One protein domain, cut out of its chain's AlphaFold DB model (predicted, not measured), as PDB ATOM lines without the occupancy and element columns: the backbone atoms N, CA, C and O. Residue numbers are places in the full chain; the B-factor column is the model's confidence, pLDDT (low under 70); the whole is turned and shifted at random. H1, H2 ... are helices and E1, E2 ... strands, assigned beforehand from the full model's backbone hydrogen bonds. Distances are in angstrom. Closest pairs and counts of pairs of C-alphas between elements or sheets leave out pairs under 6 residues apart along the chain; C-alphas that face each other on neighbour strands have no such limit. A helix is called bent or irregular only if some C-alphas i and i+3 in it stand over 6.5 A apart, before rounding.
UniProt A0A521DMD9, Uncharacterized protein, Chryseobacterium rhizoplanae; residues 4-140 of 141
ATOM      1  N   LYS A   4      31.774  37.480   4.511       88.62
ATOM      2  CA  LYS A   4      30.453  37.101   3.980       88.62
ATOM      3  C   LYS A   4      29.938  35.807   4.619       88.62
ATOM      4  O   LYS A   4      28.801  35.781   5.079       88.62
ATOM      5  N   ASN A   5      30.791  34.783   4.686       87.88
ATOM      6  CA  ASN A   5      30.443  33.482   5.259       87.88
ATOM      7  C   ASN A   5      30.290  33.533   6.783       87.88
ATOM      8  O   ASN A   5      29.525  32.754   7.337       87.88
ATOM      9  N   ILE A   6      31.031  34.416   7.462       90.00
ATOM     10  CA  ILE A   6      30.881  34.645   8.905       90.00
ATOM     11  C   ILE A   6      29.492  35.218   9.176       90.00
ATOM     12  O   ILE A   6      28.723  34.638   9.935       90.00
ATOM     13  N   ILE A   7      29.140  36.312   8.496       88.44
ATOM     14  CA  ILE A   7      27.889  37.020   8.771       88.44
ATOM     15  C   ILE A   7      26.665  36.201   8.338       88.44
ATOM     16  O   ILE A   7      25.618  36.269   8.971       88.44
ATOM     17  N   SER A   8      26.771  35.385   7.284       87.38
ATOM     18  CA  SER A   8      25.664  34.512   6.871       87.38
ATOM     19  C   SER A   8      25.348  33.396   7.872       87.38
ATOM     20  O   SER A   8      24.290  32.785   7.768       87.38
ATOM     21  N   LYS A   9      26.270  33.085   8.791       87.62
ATOM     22  CA  LYS A   9      26.121  32.016   9.791       87.62
ATOM     23  C   LYS A   9      25.628  32.523  11.146       87.62
ATOM     24  O   LYS A   9      25.494  31.731  12.069       87.62
ATOM     25  N   GLU A  10      25.367  33.819  11.274       87.19
ATOM     26  CA  GLU A  10      24.883  34.398  12.520       87.19
ATOM     27  C   GLU A  10      23.474  33.917  12.865       87.19
ATOM     28  O   GLU A  10      22.505  34.170  12.147       87.19
ATOM     29  N   ASP A  11      23.349  33.260  14.011       89.38
ATOM     30  CA  ASP A  11      22.112  32.633  14.469       89.38
ATOM     31  C   ASP A  11      21.576  33.233  15.781       89.38
ATOM     32  O   ASP A  11      20.479  32.883  16.235       89.38
ATOM     33  N   GLY A  12      22.325  34.159  16.387       89.50
ATOM     34  CA  GLY A  12      22.065  34.726  17.707       89.50
ATOM     35  C   GLY A  12      22.285  33.744  18.856       89.50
ATOM     36  O   GLY A  12      21.890  34.050  19.977       89.50
ATOM     37  N   LYS A  13      22.842  32.558  18.602       92.50
ATOM     38  CA  LYS A  13      23.138  31.533  19.613       92.50
ATOM     39  C   LYS A  13      24.628  31.238  19.725       92.50
ATOM     40  O   LYS A  13      25.024  30.519  20.635       92.50
ATOM     41  N   THR A  14      25.443  31.774  18.830       92.94
ATOM     42  CA  THR A  14      26.881  31.539  18.815       92.94
ATOM     43  C   THR A  14      27.651  32.853  18.862       92.94
ATOM     44  O   THR A  14      27.384  33.778  18.096       92.94
ATOM     45  N   ILE A  15      28.615  32.930  19.777       93.00
ATOM     46  CA  ILE A  15      29.689  33.926  19.735       93.00
ATOM     47  C   ILE A  15      30.882  33.244  19.081       93.00
ATOM     48  O   ILE A  15      31.235  32.127  19.464       93.00
ATOM     49  N   VAL A  16      31.500  33.898  18.102       95.06
ATOM     50  CA  VAL A  16      32.679  33.371  17.420       95.06
ATOM     51  C   VAL A  16      33.765  34.433  17.318       95.06
ATOM     52  O   VAL A  16      33.540  35.534  16.810       95.06
ATOM     53  N   PHE A  17      34.963  34.065  17.759       95.25
ATOM     54  CA  PHE A  17      36.184  34.839  17.580       95.25
ATOM     55  C   PHE A  17      37.068  34.166  16.548       95.25
ATOM     56  O   PHE A  17      37.258  32.950  16.575       95.25
ATOM     57  N   TYR A  18      37.627  34.967  15.652       95.31
ATOM     58  CA  TYR A  18      38.490  34.495  14.579       95.31
ATOM     59  C   TYR A  18      39.901  35.016  14.778       95.31
ATOM     60  O   TYR A  18      40.099  36.199  15.065       95.31
ATOM     61  N   LYS A  19      40.893  34.151  14.588       94.12
ATOM     62  CA  LYS A  19      42.292  34.553  14.656       94.12
ATOM     63  C   LYS A  19      42.634  35.430  13.455       94.12
ATOM     64  O   LYS A  19      42.411  35.060  12.303       94.12
ATOM     65  N   HIS A  20      43.212  36.596  13.722       90.88
ATOM     66  CA  HIS A  20      43.678  37.523  12.701       90.88
ATOM     67  C   HIS A  20      45.088  38.013  13.043       90.88
ATOM     68  O   HIS A  20      45.274  38.971  13.793       90.88
ATOM     69  N   ARG A  21      46.103  37.345  12.475       88.81
ATOM     70  CA  ARG A  21      47.530  37.599  12.758       88.81
ATOM     71  C   ARG A  21      47.830  37.467  14.260       88.81
ATOM     72  O   ARG A  21      47.620  36.395  14.820       88.81
ATOM     73  N   ALA A  22      48.305  38.529  14.912       89.81
ATOM     74  CA  ALA A  22      48.604  38.561  16.345       89.81
ATOM     75  C   ALA A  22      47.365  38.802  17.234       89.81
ATOM     76  O   ALA A  22      47.453  38.680  18.455       89.81
ATOM     77  N   SER A  23      46.206  39.077  16.638       94.31
ATOM     78  CA  SER A  23      44.986  39.478  17.342       94.31
ATOM     79  C   SER A  23      43.833  38.515  17.068       94.31
ATOM     80  O   SER A  23      43.950  37.567  16.283       94.31
ATOM     81  N   TRP A  24      42.718  38.758  17.739       95.56
ATOM     82  CA  TRP A  24      41.433  38.124  17.495       95.56
ATOM     83  C   TRP A  24      40.421  39.178  17.077       95.56
ATOM     84  O   TRP A  24      40.518  40.335  17.488       95.56
ATOM     85  N   ILE A  25      39.463  38.768  16.252       95.88
ATOM     86  CA  ILE A  25      38.382  39.628  15.790       95.88
ATOM     87  C   ILE A  25      37.030  38.961  16.035       95.88
ATOM     88  O   ILE A  25      36.818  37.790  15.705       95.88
ATOM     89  N   ALA A  26      36.112  39.737  16.596       95.69
ATOM     90  CA  ALA A  26      34.698  39.426  16.688       95.69
ATOM     91  C   ALA A  26      33.941  40.310  15.691       95.69
ATOM     92  O   ALA A  26      34.231  41.501  15.576       95.69
ATOM     93  N   TYR A  27      32.962  39.750  14.985       95.88
ATOM     94  CA  TYR A  27      32.106  40.503  14.067       95.88
ATOM     95  C   TYR A  27      30.679  40.568  14.605       95.88
ATOM     96  O   TYR A  27      30.218  39.614  15.230       95.88
ATOM     97  N   GLU A  28      29.994  41.676  14.321       95.06
ATOM     98  CA  GLU A  28      28.538  41.816  14.413       95.06
ATOM     99  C   GLU A  28      27.984  41.318  15.763       95.06
ATOM    100  O   GLU A  28      28.253  41.943  16.789       95.06
ATOM    101  N   GLN A  29      27.245  40.205  15.811       94.44
ATOM    102  CA  GLN A  29      26.649  39.692  17.052       94.44
ATOM    103  C   GLN A  29      27.705  39.302  18.085       94.44
ATOM    104  O   GLN A  29      27.536  39.540  19.278       94.44
ATOM    105  N   SER A  30      28.823  38.739  17.631       94.38
ATOM    106  CA  SER A  30      29.927  38.373  18.524       94.38
ATOM    107  C   SER A  30      30.619  39.614  19.089       94.38
ATOM    108  O   SER A  30      31.012  39.626  20.252       94.38
ATOM    109  N   ALA A  31      30.721  40.678  18.284       95.62
ATOM    110  CA  ALA A  31      31.228  41.968  18.743       95.62
ATOM    111  C   ALA A  31      30.278  42.615  19.761       95.62
ATOM    112  O   ALA A  31      30.739  43.178  20.745       95.62
ATOM    113  N   TYR A  32      28.963  42.489  19.576       94.50
ATOM    114  CA  TYR A  32      27.983  42.994  20.537       94.50
ATOM    115  C   TYR A  32      28.160  42.383  21.928       94.50
ATOM    116  O   TYR A  32      28.223  43.116  22.909       94.50
ATOM    117  N   TYR A  33      28.303  41.059  22.020       91.50
ATOM    118  CA  TYR A  33      28.526  40.396  23.307       91.50
ATOM    119  C   TYR A  33      29.816  40.840  23.985       91.50
ATOM    120  O   TYR A  33      29.829  41.071  25.190       91.50
ATOM    121  N   LEU A  34      30.890  40.988  23.210       92.06
ATOM    122  CA  LEU A  34      32.156  41.472  23.744       92.06
ATOM    123  C   LEU A  34      32.052  42.937  24.197       92.06
ATOM    124  O   LEU A  34      32.570  43.301  25.241       92.06
ATOM    125  N   TRP A  35      31.314  43.778  23.471       93.12
ATOM    126  CA  TRP A  35      31.058  45.162  23.874       93.12
ATOM    127  C   TRP A  35      30.317  45.263  25.215       93.12
ATOM    128  O   TRP A  35      30.601  46.160  26.006       93.12
ATOM    129  N   GLN A  36      29.399  44.336  25.503       88.94
ATOM    130  CA  GLN A  36      28.646  44.334  26.762       88.94
ATOM    131  C   GLN A  36      29.522  44.125  28.002       88.94
ATOM    132  O   GLN A  36      29.078  44.462  29.097       88.94
ATOM    133  N   THR A  37      30.746  43.608  27.856       83.81
ATOM    134  CA  THR A  37      31.684  43.477  28.981       83.81
ATOM    135  C   THR A  37      32.379  44.799  29.331       83.81
ATOM    136  O   THR A  37      33.072  44.859  30.335       83.81
ATOM    137  N   GLY A  38      32.174  45.866  28.543       75.00
ATOM    138  CA  GLY A  38      32.521  47.246  28.904       75.00
ATOM    139  C   GLY A  38      33.919  47.730  28.509       75.00
ATOM    140  O   GLY A  38      34.180  48.926  28.598       75.00
ATOM    141  N   GLU A  39      34.799  46.858  28.020       80.88
ATOM    142  CA  GLU A  39      36.226  47.189  27.833       80.88
ATOM    143  C   GLU A  39      36.639  47.404  26.372       80.88
ATOM    144  O   GLU A  39      37.778  47.770  26.081       80.88
ATOM    145  N   TYR A  40      35.722  47.182  25.429       89.50
ATOM    146  CA  TYR A  40      36.073  47.060  24.018       89.50
ATOM    147  C   TYR A  40      35.393  48.112  23.145       89.50
ATOM    148  O   TYR A  40      34.181  48.328  23.209       89.50
ATOM    149  N   ILE A  41      36.188  48.735  22.272       89.12
ATOM    150  CA  ILE A  41      35.726  49.769  21.344       89.12
ATOM    151  C   ILE A  41      35.351  49.116  20.003       89.12
ATOM    152  O   ILE A  41      36.208  48.507  19.360       89.12
ATOM    153  N   PRO A  42      34.088  49.228  19.556       93.94
ATOM    154  CA  PRO A  42      33.666  48.715  18.261       93.94
ATOM    155  C   PRO A  42      34.132  49.614  17.112       93.94
ATOM    156  O   PRO A  42      33.949  50.829  17.125       93.94
ATOM    157  N   GLU A  43      34.659  48.988  16.069       92.50
ATOM    158  CA  GLU A  43      34.988  49.611  14.791       92.50
ATOM    159  C   GLU A  43      33.877  49.350  13.770       92.50
ATOM    160  O   GLU A  43      33.333  48.246  13.696       92.50
ATOM    161  N   VAL A  44      33.571  50.337  12.922       91.81
ATOM    162  CA  VAL A  44      32.620  50.175  11.812       91.81
ATOM    163  C   VAL A  44      33.335  50.311  10.484       91.81
ATOM    164  O   VAL A  44      33.984  51.318  10.207       91.81
ATOM    165  N   ARG A  45      33.148  49.324   9.607       88.88
ATOM    166  CA  ARG A  45      33.679  49.356   8.244       88.88
ATOM    167  C   ARG A  45      32.573  49.127   7.226       88.88
ATOM    168  O   ARG A  45      31.852  48.131   7.289       88.88
ATOM    169  N   HIS A  46      32.470  50.023   6.247       85.56
ATOM    170  CA  HIS A  46      31.618  49.790   5.084       85.56
ATOM    171  C   HIS A  46      32.263  48.743   4.169       85.56
ATOM    172  O   HIS A  46      33.363  48.941   3.646       85.56
ATOM    173  N   MET A  47      31.578  47.621   3.966       85.75
ATOM    174  CA  MET A  47      32.051  46.526   3.124       85.75
ATOM    175  C   MET A  47      31.370  46.607   1.757       85.75
ATOM    176  O   MET A  47      30.249  46.126   1.594       85.75
ATOM    177  N   LYS A  48      32.060  47.170   0.753       83.38
ATOM    178  CA  LYS A  48      31.508  47.398  -0.603       83.38
ATOM    179  C   LYS A  48      30.847  46.154  -1.213       83.38
ATOM    180  O   LYS A  48      29.746  46.236  -1.741       83.38
ATOM    181  N   TYR A  49      31.490  44.990  -1.096       87.62
ATOM    182  CA  TYR A  49      30.998  43.721  -1.652       87.62
ATOM    183  C   TYR A  49      29.812  43.115  -0.879       87.62
ATOM    184  O   TYR A  49      29.148  42.218  -1.390       87.62
ATOM    185  N   LEU A  50      29.544  43.584   0.345       85.38
ATOM    186  CA  LEU A  50      28.353  43.224   1.124       85.38
ATOM    187  C   LEU A  50      27.272  44.305   1.071       85.38
ATOM    188  O   LEU A  50      26.183  44.061   1.582       85.38
ATOM    189  N   ARG A  51      27.589  45.478   0.502       84.94
ATOM    190  CA  ARG A  51      26.739  46.678   0.472       84.94
ATOM    191  C   ARG A  51      26.140  47.008   1.843       84.94
ATOM    192  O   ARG A  51      24.964  47.319   1.952       84.94
ATOM    193  N   LYS A  52      26.942  46.861   2.901       86.12
ATOM    194  CA  LYS A  52      26.515  47.146   4.273       86.12
ATOM    195  C   LYS A  52      27.683  47.501   5.173       86.12
ATOM    196  O   LYS A  52      28.837  47.147   4.904       86.12
ATOM    197  N   HIS A  53      27.358  48.149   6.281       88.12
ATOM    198  CA  HIS A  53      28.291  48.382   7.369       88.12
ATOM    199  C   HIS A  53      28.384  47.158   8.275       88.12
ATOM    200  O   HIS A  53      27.374  46.563   8.670       88.12
ATOM    201  N   VAL A  54      29.625  46.792   8.581       92.88
ATOM    202  CA  VAL A  54      29.975  45.686   9.465       92.88
ATOM    203  C   VAL A  54      30.651  46.261  10.693       92.88
ATOM    204  O   VAL A  54      31.602  47.035  10.566       92.88
ATOM    205  N   VAL A  55      30.141  45.886  11.864       95.25
ATOM    206  CA  VAL A  55      30.761  46.216  13.148       95.25
ATOM    207  C   VAL A  55      31.719  45.095  13.525       95.25
ATOM    208  O   VAL A  55      31.398  43.918  13.348       95.25
ATOM    209  N   SER A  56      32.891  45.441  14.040       95.69
ATOM    210  CA  SER A  56      33.863  44.476  14.545       95.69
ATOM    211  C   SER A  56      34.564  44.988  15.790       95.69
ATOM    212  O   SER A  56      34.724  46.191  15.957       95.69
ATOM    213  N   ILE A  57      35.031  44.072  16.629       96.00
ATOM    214  CA  ILE A  57      35.922  44.372  17.748       96.00
ATOM    215  C   ILE A  57      37.183  43.538  17.588       96.00
ATOM    216  O   ILE A  57      37.106  42.321  17.410       96.00
ATOM    217  N   ASN A  58      38.328  44.210  17.664       95.06
ATOM    218  CA  ASN A  58      39.644  43.590  17.674       95.06
ATOM    219  C   ASN A  58      40.203  43.590  19.093       95.06
ATOM    220  O   ASN A  58      40.084  44.586  19.802       95.06
ATOM    221  N   PHE A  59      40.862  42.503  19.486       93.94
ATOM    222  CA  PHE A  59      41.554  42.422  20.770       93.94
ATOM    223  C   PHE A  59      42.837  41.579  20.667       93.94
ATOM    224  O   PHE A  59      42.930  40.677  19.824       93.94
ATOM    225  N   PRO A  60      43.869  41.880  21.474       94.06
ATOM    226  CA  PRO A  60      45.132  41.151  21.453       94.06
ATOM    227  C   PRO A  60      44.982  39.718  21.978       94.06
ATOM    228  O   PRO A  60      44.105  39.407  22.781       94.06
ATOM    229  N   ASN A  61      45.888  38.828  21.554       92.88
ATOM    230  CA  ASN A  61      45.893  37.425  21.990       92.88
ATOM    231  C   ASN A  61      45.981  37.244  23.511       92.88
ATOM    232  O   ASN A  61      45.493  36.247  24.029       92.88
ATOM    233  N   THR A  62      46.607  38.193  24.204       92.81
ATOM    234  CA  THR A  62      46.795  38.178  25.658       92.81
ATOM    235  C   THR A  62      45.480  38.230  26.432       92.81
ATOM    236  O   THR A  62      45.416  37.656  27.510       92.81
ATOM    237  N   LEU A  63      44.432  38.849  25.875       92.38
ATOM    238  CA  LEU A  63      43.123  38.981  26.529       92.38
ATOM    239  C   LEU A  63      42.185  37.801  26.253       92.38
ATOM    240  O   LEU A  63      41.131  37.693  26.874       92.38
ATOM    241  N   LEU A  64      42.540  36.893  25.335       91.62
ATOM    242  CA  LEU A  64      41.671  35.767  24.990       91.62
ATOM    243  C   LEU A  64      41.297  34.901  26.210       91.62
ATOM    244  O   LEU A  64      40.111  34.607  26.342       91.62
ATOM    245  N   PRO A  65      42.231  34.491  27.096       91.50
ATOM    246  CA  PRO A  65      41.883  33.640  28.234       91.50
ATOM    247  C   PRO A  65      40.865  34.300  29.169       91.50
ATOM    248  O   PRO A  65      39.911  33.653  29.594       91.50
ATOM    249  N   GLU A  66      41.033  35.595  29.432       91.25
ATOM    250  CA  GLU A  66      40.130  36.381  30.270       91.25
ATOM    251  C   GLU A  66      38.744  36.519  29.634       91.25
ATOM    252  O   GLU A  66      37.738  36.207  30.267       91.25
ATOM    253  N   ILE A  67      38.682  36.895  28.353       90.94
ATOM    254  CA  ILE A  67      37.421  37.007  27.608       90.94
ATOM    255  C   ILE A  67      36.680  35.669  27.603       90.94
ATOM    256  O   ILE A  67      35.475  35.621  27.839       90.94
ATOM    257  N   VAL A  68      37.389  34.569  27.340       90.81
ATOM    258  CA  VAL A  68      36.801  33.226  27.329       90.81
ATOM    259  C   VAL A  68      36.283  32.850  28.716       90.81
ATOM    260  O   VAL A  68      35.171  32.334  28.819       90.81
ATOM    261  N   ASN A  69      37.029  33.154  29.778       89.62
ATOM    262  CA  ASN A  69      36.587  32.921  31.149       89.62
ATOM    263  C   ASN A  69      35.318  33.723  31.483       89.62
ATOM    264  O   ASN A  69      34.335  33.147  31.948       89.62
ATOM    265  N   ASN A  70      35.288  35.015  31.154       87.75
ATOM    266  CA  ASN A  70      34.127  35.880  31.375       87.75
ATOM    267  C   ASN A  70      32.900  35.374  30.606       87.75
ATOM    268  O   ASN A  70      31.784  35.335  31.134       87.75
ATOM    269  N   LEU A  71      33.111  34.916  29.369       85.88
ATOM    270  CA  LEU A  71      32.030  34.449  28.512       85.88
ATOM    271  C   LEU A  71      31.581  33.004  28.782       85.88
ATOM    272  O   LEU A  71      30.497  32.615  28.339       85.88
ATOM    273  N   SER A  72      32.357  32.222  29.539       83.50
ATOM    274  CA  SER A  72      32.015  30.844  29.931       83.50
ATOM    275  C   SER A  72      30.697  30.754  30.704       83.50
ATOM    276  O   SER A  72      29.956  29.778  30.597       83.50
ATOM    277  N   THR A  73      30.344  31.818  31.423       84.44
ATOM    278  CA  THR A  73      29.080  31.923  32.160       84.44
ATOM    279  C   THR A  73      27.855  31.887  31.239       84.44
ATOM    280  O   THR A  73      26.787  31.415  31.639       84.44
ATOM    281  N   PHE A  74      28.001  32.315  29.980       82.75
ATOM    282  CA  PHE A  74      26.902  32.376  29.019       82.75
ATOM    283  C   PHE A  74      26.680  31.067  28.250       82.75
ATOM    284  O   PHE A  74      25.617  30.912  27.635       82.75
ATOM    285  N   GLY A  75      27.632  30.126  28.248       85.88
ATOM    286  CA  GLY A  75      27.605  29.038  27.272       85.88
ATOM    287  C   GLY A  75      28.682  27.963  27.376       85.88
ATOM    288  O   GLY A  75      29.533  27.977  28.257       85.88
ATOM    289  N   LEU A  76      28.623  27.008  26.445       87.62
ATOM    290  CA  LEU A  76      29.661  25.991  26.252       87.62
ATOM    291  C   LEU A  76      30.720  26.513  25.285       87.62
ATOM    292  O   LEU A  76      30.373  27.071  24.243       87.62
ATOM    293  N   ILE A  77      31.994  26.311  25.611       90.38
ATOM    294  CA  ILE A  77      33.120  26.841  24.841       90.38
ATOM    295  C   ILE A  77      33.809  25.711  24.075       90.38
ATOM    296  O   ILE A  77      34.142  24.675  24.645       90.38
ATOM    297  N   ALA A  78      34.080  25.955  22.797       89.88
ATOM    298  CA  ALA A  78      34.985  25.179  21.966       89.88
ATOM    299  C   ALA A  78      36.135  26.086  21.503       89.88
ATOM    300  O   ALA A  78      35.907  27.113  20.857       89.88
ATOM    301  N   VAL A  79      37.367  25.719  21.854       88.81
ATOM    302  CA  VAL A  79      38.582  26.460  21.492       88.81
ATOM    303  C   VAL A  79      39.344  25.674  20.430       88.81
ATOM    304  O   VAL A  79      39.777  24.550  20.672       88.81
ATOM    305  N   GLU A  80      39.530  26.279  19.264       90.88
ATOM    306  CA  GLU A  80      40.362  25.790  18.166       90.88
ATOM    307  C   GLU A  80      41.521  26.773  17.915       90.88
ATOM    308  O   GLU A  80      41.540  27.900  18.415       90.88
ATOM    309  N   LYS A  81      42.512  26.357  17.115       87.56
ATOM    310  CA  LYS A  81      43.738  27.138  16.863       87.56
ATOM    311  C   LYS A  81      43.461  28.528  16.275       87.56
ATOM    312  O   LYS A  81      44.143  29.492  16.617       87.56
ATOM    313  N   ASP A  82      42.505  28.624  15.358       93.00
ATOM    314  CA  ASP A  82      42.173  29.835  14.606       93.00
ATOM    315  C   ASP A  82      40.759  30.361  14.893       93.00
ATOM    316  O   ASP A  82      40.339  31.372  14.320       93.00
ATOM    317  N   ARG A  83      40.033  29.699  15.796       93.88
ATOM    318  CA  ARG A  83      38.629  29.977  16.067       93.88
ATOM    319  C   ARG A  83      38.269  29.637  17.506       93.88
ATOM    320  O   ARG A  83      38.570  28.556  17.987       93.88
ATOM    321  N   VAL A  84      37.554  30.529  18.176       94.12
ATOM    322  CA  VAL A  84      36.900  30.226  19.454       94.12
ATOM    323  C   VAL A  84      35.409  30.387  19.271       94.12
ATOM    324  O   VAL A  84      34.966  31.409  18.754       94.12
ATOM    325  N   GLN A  85      34.640  29.383  19.672       94.38
ATOM    326  CA  GLN A  85      33.189  29.375  19.563       94.38
ATOM    327  C   GLN A  85      32.561  29.166  20.939       94.38
ATOM    328  O   GLN A  85      32.958  28.277  21.684       94.38
ATOM    329  N   ILE A  86      31.548  29.967  21.252       92.94
ATOM    330  CA  ILE A  86      30.793  29.890  22.501       92.94
ATOM    331  C   ILE A  86      29.320  29.732  22.144       92.94
ATOM    332  O   ILE A  86      28.725  30.609  21.514       92.94
ATOM    333  N   VAL A  87      28.735  28.594  22.513       93.00
ATOM    334  CA  VAL A  87      27.320  28.290  22.285       93.00
ATOM    335  C   VAL A  87      26.517  28.785  23.476       93.00
ATOM    336  O   VAL A  87      26.615  28.246  24.577       93.00
ATOM    337  N   LEU A  88      25.717  29.816  23.243       91.12
ATOM    338  CA  LEU A  88      24.930  30.499  24.257       91.12
ATOM    339  C   LEU A  88      23.757  29.640  24.725       91.12
ATOM    340  O   LEU A  88      23.010  29.083  23.918       91.12
ATOM    341  N   ARG A  89      23.522  29.625  26.040       90.38
ATOM    342  CA  ARG A  89      22.343  28.975  26.643       90.38
ATOM    343  C   ARG A  89      21.039  29.660  26.235       90.38
ATOM    344  O   ARG A  89      20.007  29.012  26.086       90.38
ATOM    345  N   LYS A  90      21.085  30.983  26.056       89.38
ATOM    346  CA  LYS A  90      19.945  31.815  25.664       89.38
ATOM    347  C   LYS A  90      20.274  32.573  24.389       89.38
ATOM    348  O   LYS A  90      21.338  33.174  24.273       89.38
ATOM    349  N   LYS A  91      19.325  32.581  23.451       89.81
ATOM    350  CA  LYS A  91      19.444  33.346  22.210       89.81
ATOM    351  C   LYS A  91      19.510  34.849  22.504       89.81
ATOM    352  O   LYS A  91      18.764  35.361  23.338       89.81
ATOM    353  N   MET A  92      20.365  35.544  21.767       90.88
ATOM    354  CA  MET A  92      20.522  36.991  21.788       90.88
ATOM    355  C   MET A  92      19.204  37.714  21.502       90.88
ATOM    356  O   MET A  92      18.442  37.342  20.601       90.88
ATOM    357  N   ASN A  93      18.964  38.808  22.226       92.00
ATOM    358  CA  ASN A  93      17.873  39.717  21.903       92.00
ATOM    359  C   ASN A  93      18.226  40.527  20.645       92.00
ATOM    360  O   ASN A  93      19.017  41.470  20.690       92.00
ATOM    361  N   LYS A  94      17.594  40.174  19.521       91.25
ATOM    362  CA  LYS A  94      17.818  40.826  18.225       91.25
ATOM    363  C   LYS A  94      17.547  42.336  18.260       91.25
ATOM    364  O   LYS A  94      18.257  43.074  17.591       91.25
ATOM    365  N   ARG A  95      16.554  42.801  19.031       93.88
ATOM    366  CA  ARG A  95      16.224  44.236  19.112       93.88
ATOM    367  C   ARG A  95      17.348  45.023  19.773       93.88
ATOM    368  O   ARG A  95      17.746  46.055  19.251       93.88
ATOM    369  N   HIS A  96      17.901  44.510  20.872       94.12
ATOM    370  CA  HIS A  96      19.012  45.177  21.554       94.12
ATOM    371  C   HIS A  96      20.264  45.230  20.675       94.12
ATOM    372  O   HIS A  96      20.923  46.263  20.618       94.12
ATOM    373  N   PHE A  97      20.553  44.145  19.953       94.06
ATOM    374  CA  PHE A  97      21.646  44.118  18.985       94.06
ATOM    375  C   PHE A  97      21.470  45.161  17.875       94.06
ATOM    376  O   PHE A  97      22.411  45.889  17.573       94.06
ATOM    377  N   ILE A  98      20.274  45.253  17.281       92.81
ATOM    378  CA  ILE A  98      19.990  46.237  16.226       92.81
ATOM    379  C   ILE A  98      20.172  47.657  16.767       92.81
ATOM    380  O   ILE A  98      20.928  48.424  16.181       92.81
ATOM    381  N   HIS A  99      19.570  47.975  17.917       94.44
ATOM    382  CA  HIS A  99      19.707  49.297  18.531       94.44
ATOM    383  C   HIS A  99      21.155  49.648  18.871       94.44
ATOM    384  O   HIS A  99      21.583  50.780  18.657       94.44
ATOM    385  N   TRP A 100      21.934  48.685  19.369       94.25
ATOM    386  CA  TRP A 100      23.364  48.881  19.582       94.25
ATOM    387  C   TRP A 100      24.096  49.156  18.267       94.25
ATOM    388  O   TRP A 100      24.846  50.118  18.163       94.25
ATOM    389  N   LYS A 101      23.860  48.353  17.230       93.56
ATOM    390  CA  LYS A 101      24.523  48.533  15.936       93.56
ATOM    391  C   LYS A 101      24.212  49.902  15.323       93.56
ATOM    392  O   LYS A 101      25.114  50.559  14.800       93.56
ATOM    393  N   GLU A 102      22.959  50.337  15.411       90.88
ATOM    394  CA  GLU A 102      22.530  51.674  14.996       90.88
ATOM    395  C   GLU A 102      23.236  52.761  15.807       90.88
ATOM    396  O   GLU A 102      23.767  53.704  15.223       90.88
ATOM    397  N   SER A 103      23.323  52.622  17.135       91.50
ATOM    398  CA  SER A 103      23.977  53.626  17.980       91.50
ATOM    399  C   SER A 103      25.469  53.779  17.668       91.50
ATOM    400  O   SER A 103      25.964  54.908  17.608       91.50
ATOM    401  N   ILE A 104      26.177  52.682  17.372       90.69
ATOM    402  CA  ILE A 104      27.577  52.734  16.926       90.69
ATOM    403  C   ILE A 104      27.693  53.443  15.571       90.69
ATOM    404  O   ILE A 104      28.606  54.250  15.373       90.69
ATOM    405  N   TYR A 105      26.771  53.185  14.640       85.44
ATOM    406  CA  TYR A 105      26.759  53.893  13.363       85.44
ATOM    407  C   TYR A 105      26.554  55.400  13.547       85.44
ATOM    408  O   TYR A 105      27.355  56.185  13.040       85.44
ATOM    409  N   TYR A 106      25.539  55.810  14.315       84.88
ATOM    410  CA  TYR A 106      25.259  57.223  14.574       84.88
ATOM    411  C   TYR A 106      26.412  57.929  15.283       84.88
ATOM    412  O   TYR A 106      26.728  59.071  14.948       84.88
ATOM    413  N   ARG A 107      27.079  57.253  16.225       85.12
ATOM    414  CA  ARG A 107      28.276  57.782  16.887       85.12
ATOM    415  C   ARG A 107      29.388  58.068  15.878       85.12
ATOM    416  O   ARG A 107      29.859  59.198  15.810       85.12
ATOM    417  N   ASN A 108      29.749  57.083  15.056       81.94
ATOM    418  CA  ASN A 108      30.795  57.245  14.042       81.94
ATOM    419  C   ASN A 108      30.422  58.289  12.984       81.94
ATOM    420  O   ASN A 108      31.278  59.034  12.513       81.94
ATOM    421  N   PHE A 109      29.142  58.365  12.616       82.44
ATOM    422  CA  PHE A 109      28.634  59.405  11.730       82.44
ATOM    423  C   PHE A 109      28.829  60.797  12.341       82.44
ATOM    424  O   PHE A 109      29.400  61.677  11.699       82.44
ATOM    425  N   LYS A 110      28.414  60.983  13.598       84.75
ATOM    426  CA  LYS A 110      28.550  62.248  14.325       84.75
ATOM    427  C   LYS A 110      30.015  62.659  14.472       84.75
ATOM    428  O   LYS A 110      30.343  63.804  14.191       84.75
ATOM    429  N   GLU A 111      30.894  61.741  14.868       85.00
ATOM    430  CA  GLU A 111      32.336  62.003  15.002       85.00
ATOM    431  C   GLU A 111      32.972  62.404  13.659       85.00
ATOM    432  O   GLU A 111      33.783  63.327  13.602       85.00
ATOM    433  N   ASN A 112      32.557  61.782  12.552       83.62
ATOM    434  CA  ASN A 112      33.011  62.142  11.206       83.62
ATOM    435  C   ASN A 112      32.558  63.555  10.795       83.62
ATOM    436  O   ASN A 112      33.345  64.327  10.260       83.62
ATOM    437  N   VAL A 113      31.310  63.924  11.098       85.81
ATOM    438  CA  VAL A 113      30.805  65.284  10.843       85.81
ATOM    439  C   VAL A 113      31.521  66.323  11.704       85.81
ATOM    440  O   VAL A 113      31.937  67.353  11.185       85.81
ATOM    441  N   LEU A 114      31.712  66.048  12.995       85.56
ATOM    442  CA  LEU A 114      32.356  66.982  13.924       85.56
ATOM    443  C   LEU A 114      33.861  67.147  13.681       85.56
ATOM    444  O   LEU A 114      34.410  68.199  13.988       85.56
ATOM    445  N   SER A 115      34.534  66.132  13.137       87.19
ATOM    446  CA  SER A 115      35.964  66.213  12.804       87.19
ATOM    447  C   SER A 115      36.250  66.965  11.499       87.19
ATOM    448  O   SER A 115      37.411  67.257  11.204       87.19
ATOM    449  N   PHE A 116      35.222  67.321  10.721       89.25
ATOM    450  CA  PHE A 116      35.387  68.130   9.519       89.25
ATOM    451  C   PHE A 116      35.493  69.624   9.873       89.25
ATOM    452  O   PHE A 116      34.495  70.294  10.127       89.25
ATOM    453  N   SER A 117      36.715  70.161   9.878       89.31
ATOM    454  CA  SER A 117      36.969  71.586  10.135       89.31
ATOM    455  C   SER A 117      36.593  72.442   8.923       89.31
ATOM    456  O   SER A 117      37.266  72.397   7.897       89.31
ATOM    457  N   LEU A 118      35.545  73.260   9.044       86.31
ATOM    458  CA  LEU A 118      35.136  74.190   7.983       86.31
ATOM    459  C   LEU A 118      36.163  75.307   7.739       86.31
ATOM    460  O   LEU A 118      36.310  75.760   6.611       86.31
ATOM    461  N   GLU A 119      36.890  75.725   8.775       88.56
ATOM    462  CA  GLU A 119      37.859  76.830   8.710       88.56
ATOM    463  C   GLU A 119      39.084  76.500   7.851       88.56
ATOM    464  O   GLU A 119      39.668  77.375   7.219       88.56
ATOM    465  N   THR A 120      39.472  75.224   7.816       91.00
ATOM    466  CA  THR A 120      40.682  74.748   7.123       91.00
ATOM    467  C   THR A 120      40.388  74.106   5.770       91.00
ATOM    468  O   THR A 120      41.300  73.586   5.122       91.00
ATOM    469  N   LYS A 121      39.120  74.098   5.342       92.12
ATOM    470  CA  LYS A 121      38.659  73.370   4.159       92.12
ATOM    471  C   LYS A 121      38.101  74.302   3.104       92.12
ATOM    472  O   LYS A 121      37.364  75.242   3.379       92.12
ATOM    473  N   THR A 122      38.437  74.001   1.858       93.50
ATOM    474  CA  THR A 122      37.894  74.707   0.699       93.50
ATOM    475  C   THR A 122      36.425  74.347   0.475       93.50
ATOM    476  O   THR A 122      35.942  73.290   0.890       93.50
ATOM    477  N   SER A 123      35.707  75.196  -0.264       91.25
ATOM    478  CA  SER A 123      34.325  74.924  -0.682       91.25
ATOM    479  C   SER A 123      34.192  73.615  -1.475       91.25
ATOM    480  O   SER A 123      33.205  72.894  -1.323       91.25
ATOM    481  N   VAL A 124      35.206  73.260  -2.276       93.19
ATOM    482  CA  VAL A 124      35.254  72.000  -3.033       93.19
ATOM    483  C   VAL A 124      35.385  70.799  -2.098       93.19
ATOM    484  O   VAL A 124      34.640  69.828  -2.247       93.19
ATOM    485  N   GLU A 125      36.284  70.856  -1.115       90.88
ATOM    486  CA  GLU A 125      36.433  69.789  -0.116       90.88
ATOM    487  C   GLU A 125      35.163  69.622   0.724       90.88
ATOM    488  O   GLU A 125      34.737  68.494   0.971       90.88
ATOM    489  N   ALA A 126      34.516  70.727   1.111       90.94
ATOM    490  CA  ALA A 126      33.242  70.699   1.827       90.94
ATOM    491  C   ALA A 126      32.133  70.040   0.992       90.94
ATOM    492  O   ALA A 126      31.413  69.170   1.485       90.94
ATOM    493  N   TYR A 127      32.030  70.375  -0.297       91.62
ATOM    494  CA  TYR A 127      31.073  69.735  -1.200       91.62
ATOM    495  C   TYR A 127      31.342  68.229  -1.368       91.62
ATOM    496  O   TYR A 127      30.416  67.416  -1.288       91.62
ATOM    497  N   GLN A 128      32.604  67.831  -1.559       91.69
ATOM    498  CA  GLN A 128      32.989  66.417  -1.656       91.69
ATOM    499  C   GLN A 128      32.677  65.650  -0.366       91.69
ATOM    500  O   GLN A 128      32.175  64.522  -0.417       91.69
ATOM    501  N   PHE A 129      32.932  66.269   0.788       90.56
ATOM    502  CA  PHE A 129      32.592  65.720   2.091       90.56
ATOM    503  C   PHE A 129      31.083  65.483   2.223       90.56
ATOM    504  O   PHE A 129      30.664  64.355   2.484       90.56
ATOM    505  N   LEU A 130      30.261  66.499   1.946       88.81
ATOM    506  CA  LEU A 130      28.800  66.394   2.007       88.81
ATOM    507  C   LEU A 130      28.254  65.322   1.056       88.81
ATOM    508  O   LEU A 130      27.404  64.525   1.450       88.81
ATOM    509  N   ARG A 131      28.787  65.228  -0.171       89.12
ATOM    510  CA  ARG A 131      28.434  64.156  -1.118       89.12
ATOM    511  C   ARG A 131      28.724  62.769  -0.549       89.12
ATOM    512  O   ARG A 131      27.892  61.872  -0.675       89.12
ATOM    513  N   LYS A 132      29.881  62.586   0.091       85.81
ATOM    514  CA  LYS A 132      30.266  61.318   0.727       85.81
ATOM    515  C   LYS A 132      29.362  60.987   1.919       85.81
ATOM    516  O   LYS A 132      28.948  59.841   2.068       85.81
ATOM    517  N   VAL A 133      29.026  61.982   2.739       84.94
ATOM    518  CA  VAL A 133      28.080  61.852   3.859       84.94
ATOM    519  C   VAL A 133      26.700  61.424   3.352       84.94
ATOM    520  O   VAL A 133      26.149  60.441   3.843       84.94
ATOM    521  N   GLN A 134      26.182  62.083   2.314       83.44
ATOM    522  CA  GLN A 134      24.888  61.760   1.709       83.44
ATOM    523  C   GLN A 134      24.860  60.343   1.117       83.44
ATOM    524  O   GLN A 134      23.906  59.599   1.331       83.44
ATOM    525  N   GLN A 135      25.921  59.931   0.418       80.25
ATOM    526  CA  GLN A 135      26.047  58.557  -0.080       80.25
ATOM    527  C   GLN A 135      26.051  57.530   1.059       80.25
ATOM    528  O   GLN A 135      25.422  56.482   0.938       80.25
ATOM    529  N   ASN A 136      26.736  57.818   2.169       75.50
ATOM    530  CA  ASN A 136      26.773  56.922   3.323       75.50
ATOM    531  C   ASN A 136      25.411  56.792   4.017       75.50
ATOM    532  O   ASN A 136      25.104  55.701   4.487       75.50
ATOM    533  N   LEU A 137      24.611  57.864   4.065       74.75
ATOM    534  CA  LEU A 137      23.241  57.833   4.590       74.75
ATOM    535  C   LEU A 137      22.314  57.011   3.688       74.75
ATOM    536  O   LEU A 137      21.597  56.142   4.172       74.75
ATOM    537  N   ASN A 138      22.383  57.224   2.373       72.00
ATOM    538  CA  ASN A 138      21.546  56.507   1.405       72.00
ATOM    539  C   ASN A 138      21.857  55.007   1.325       72.00
ATOM    540  O   ASN A 138      20.998  54.232   0.935       72.00
ATOM    541  N   ASN A 139      23.078  54.590   1.668       66.00
ATOM    542  CA  ASN A 139      23.442  53.172   1.750       66.00
ATOM    543  C   ASN A 139      23.028  52.520   3.084       66.00
ATOM    544  O   ASN A 139      23.279  51.330   3.281       66.00
ATOM    545  N   HIS A 140      22.481  53.303   4.018       59.50
ATOM    546  CA  HIS A 140      22.092  52.864   5.357       59.50
ATOM    547  C   HIS A 140      20.579  52.793   5.586       59.50
ATOM    548  O   HIS A 140      20.167  52.079   6.502       59.50
TER     549      HIS A 140
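What this domain is: This is residues 4 to 140 of the 141 residues of an uncharacterized protein of Chryseobacterium rhizoplanae (UniProt A0A521DMD9). A strongly twisted sheet of six strands is covered on one face by H2, H3 and residues 101 to 108 of H4; H4 then runs on past the edge strand E3, and H5 folds back near it, so that the two make a helical arm. The printed part has 137 residues, with five named helices and six named strands in the order H1 E1 E2 H2 E3 E4 H3 E5 E6 H4 H5. The sheet's order is E3 E4 E2 E1 E6 E5, all antiparallel, and the class is mixed, helices and strands. The whole is elongated, 56 by 29 by 26 A, and only just loose, close to compact, with a radius of gyration of the C-alphas of 17.5 A.

Where its parts are: Find C-alpha 4 at (30.453, 37.101, 3.980), where H1, residues 4 to 7, begins. Then read E1, residues 14 to 20, 18.9 A; E2, 23 to 27; H2, 28 to 35; E3, 43 to 47; and E4, 52 to 60, 26.0 A. H3, 61 to 72, is irregular: C-alphas 62 and 65 are 7.2 A apart. E5, 75 to 79, and E6, 83 to 88, lead to H4, 94 to 114, 30.2 A. H5, 123 to 138, 22.5 A, ends at C-alpha 138, (21.546, 56.507, 1.405).

How they stand to each other: Look first at the hairpin E1 and E2, where N 18 and O 25 are 2.9 A apart. E4 is staggered: residues 56 to 60 pair with E2 (N 24 and O 59, 2.8 A), and 52 to 56 with E3, its hairpin partner (N 45 and O 54, 2.9 A). E6 pairs with E1 (N 17 and O 84, 2.8 A) and forms a hairpin with E5 (N 78 and O 85, 2.8 A). H2, H3 and H4 are on the same face, two layers, helices over a sheet. H2 stands up from it over E2, height 5.4 A; E2, H2 and E3 form a split strand-helix-strand unit, two strands running the same way with E4 between, its crossover right-handed. H3, height 9.1 A, runs along the strands over E1 and E6. H4 runs across E3 at 89 degrees on the local plane; its residues 97 to 101 alone touch H2, closest C-alphas Phe 97 and Tyr 32, 6.6 A. H1 only grazes the sheet. H5 is not on the sheet, but is near H4. Every O i to N i+4 pair is within hydrogen-bond range in H2, H4 and H5, and 6 of 8 in H3; H1 is too short for one.

The domain as a whole: The two C-alphas farthest apart, Leu 76 and Ser 123, are 56.1 A apart. The printed part has no cut, and no link is long. Mean pLDDT of the printed part is 89.3; residues 139 to 140 are under 70.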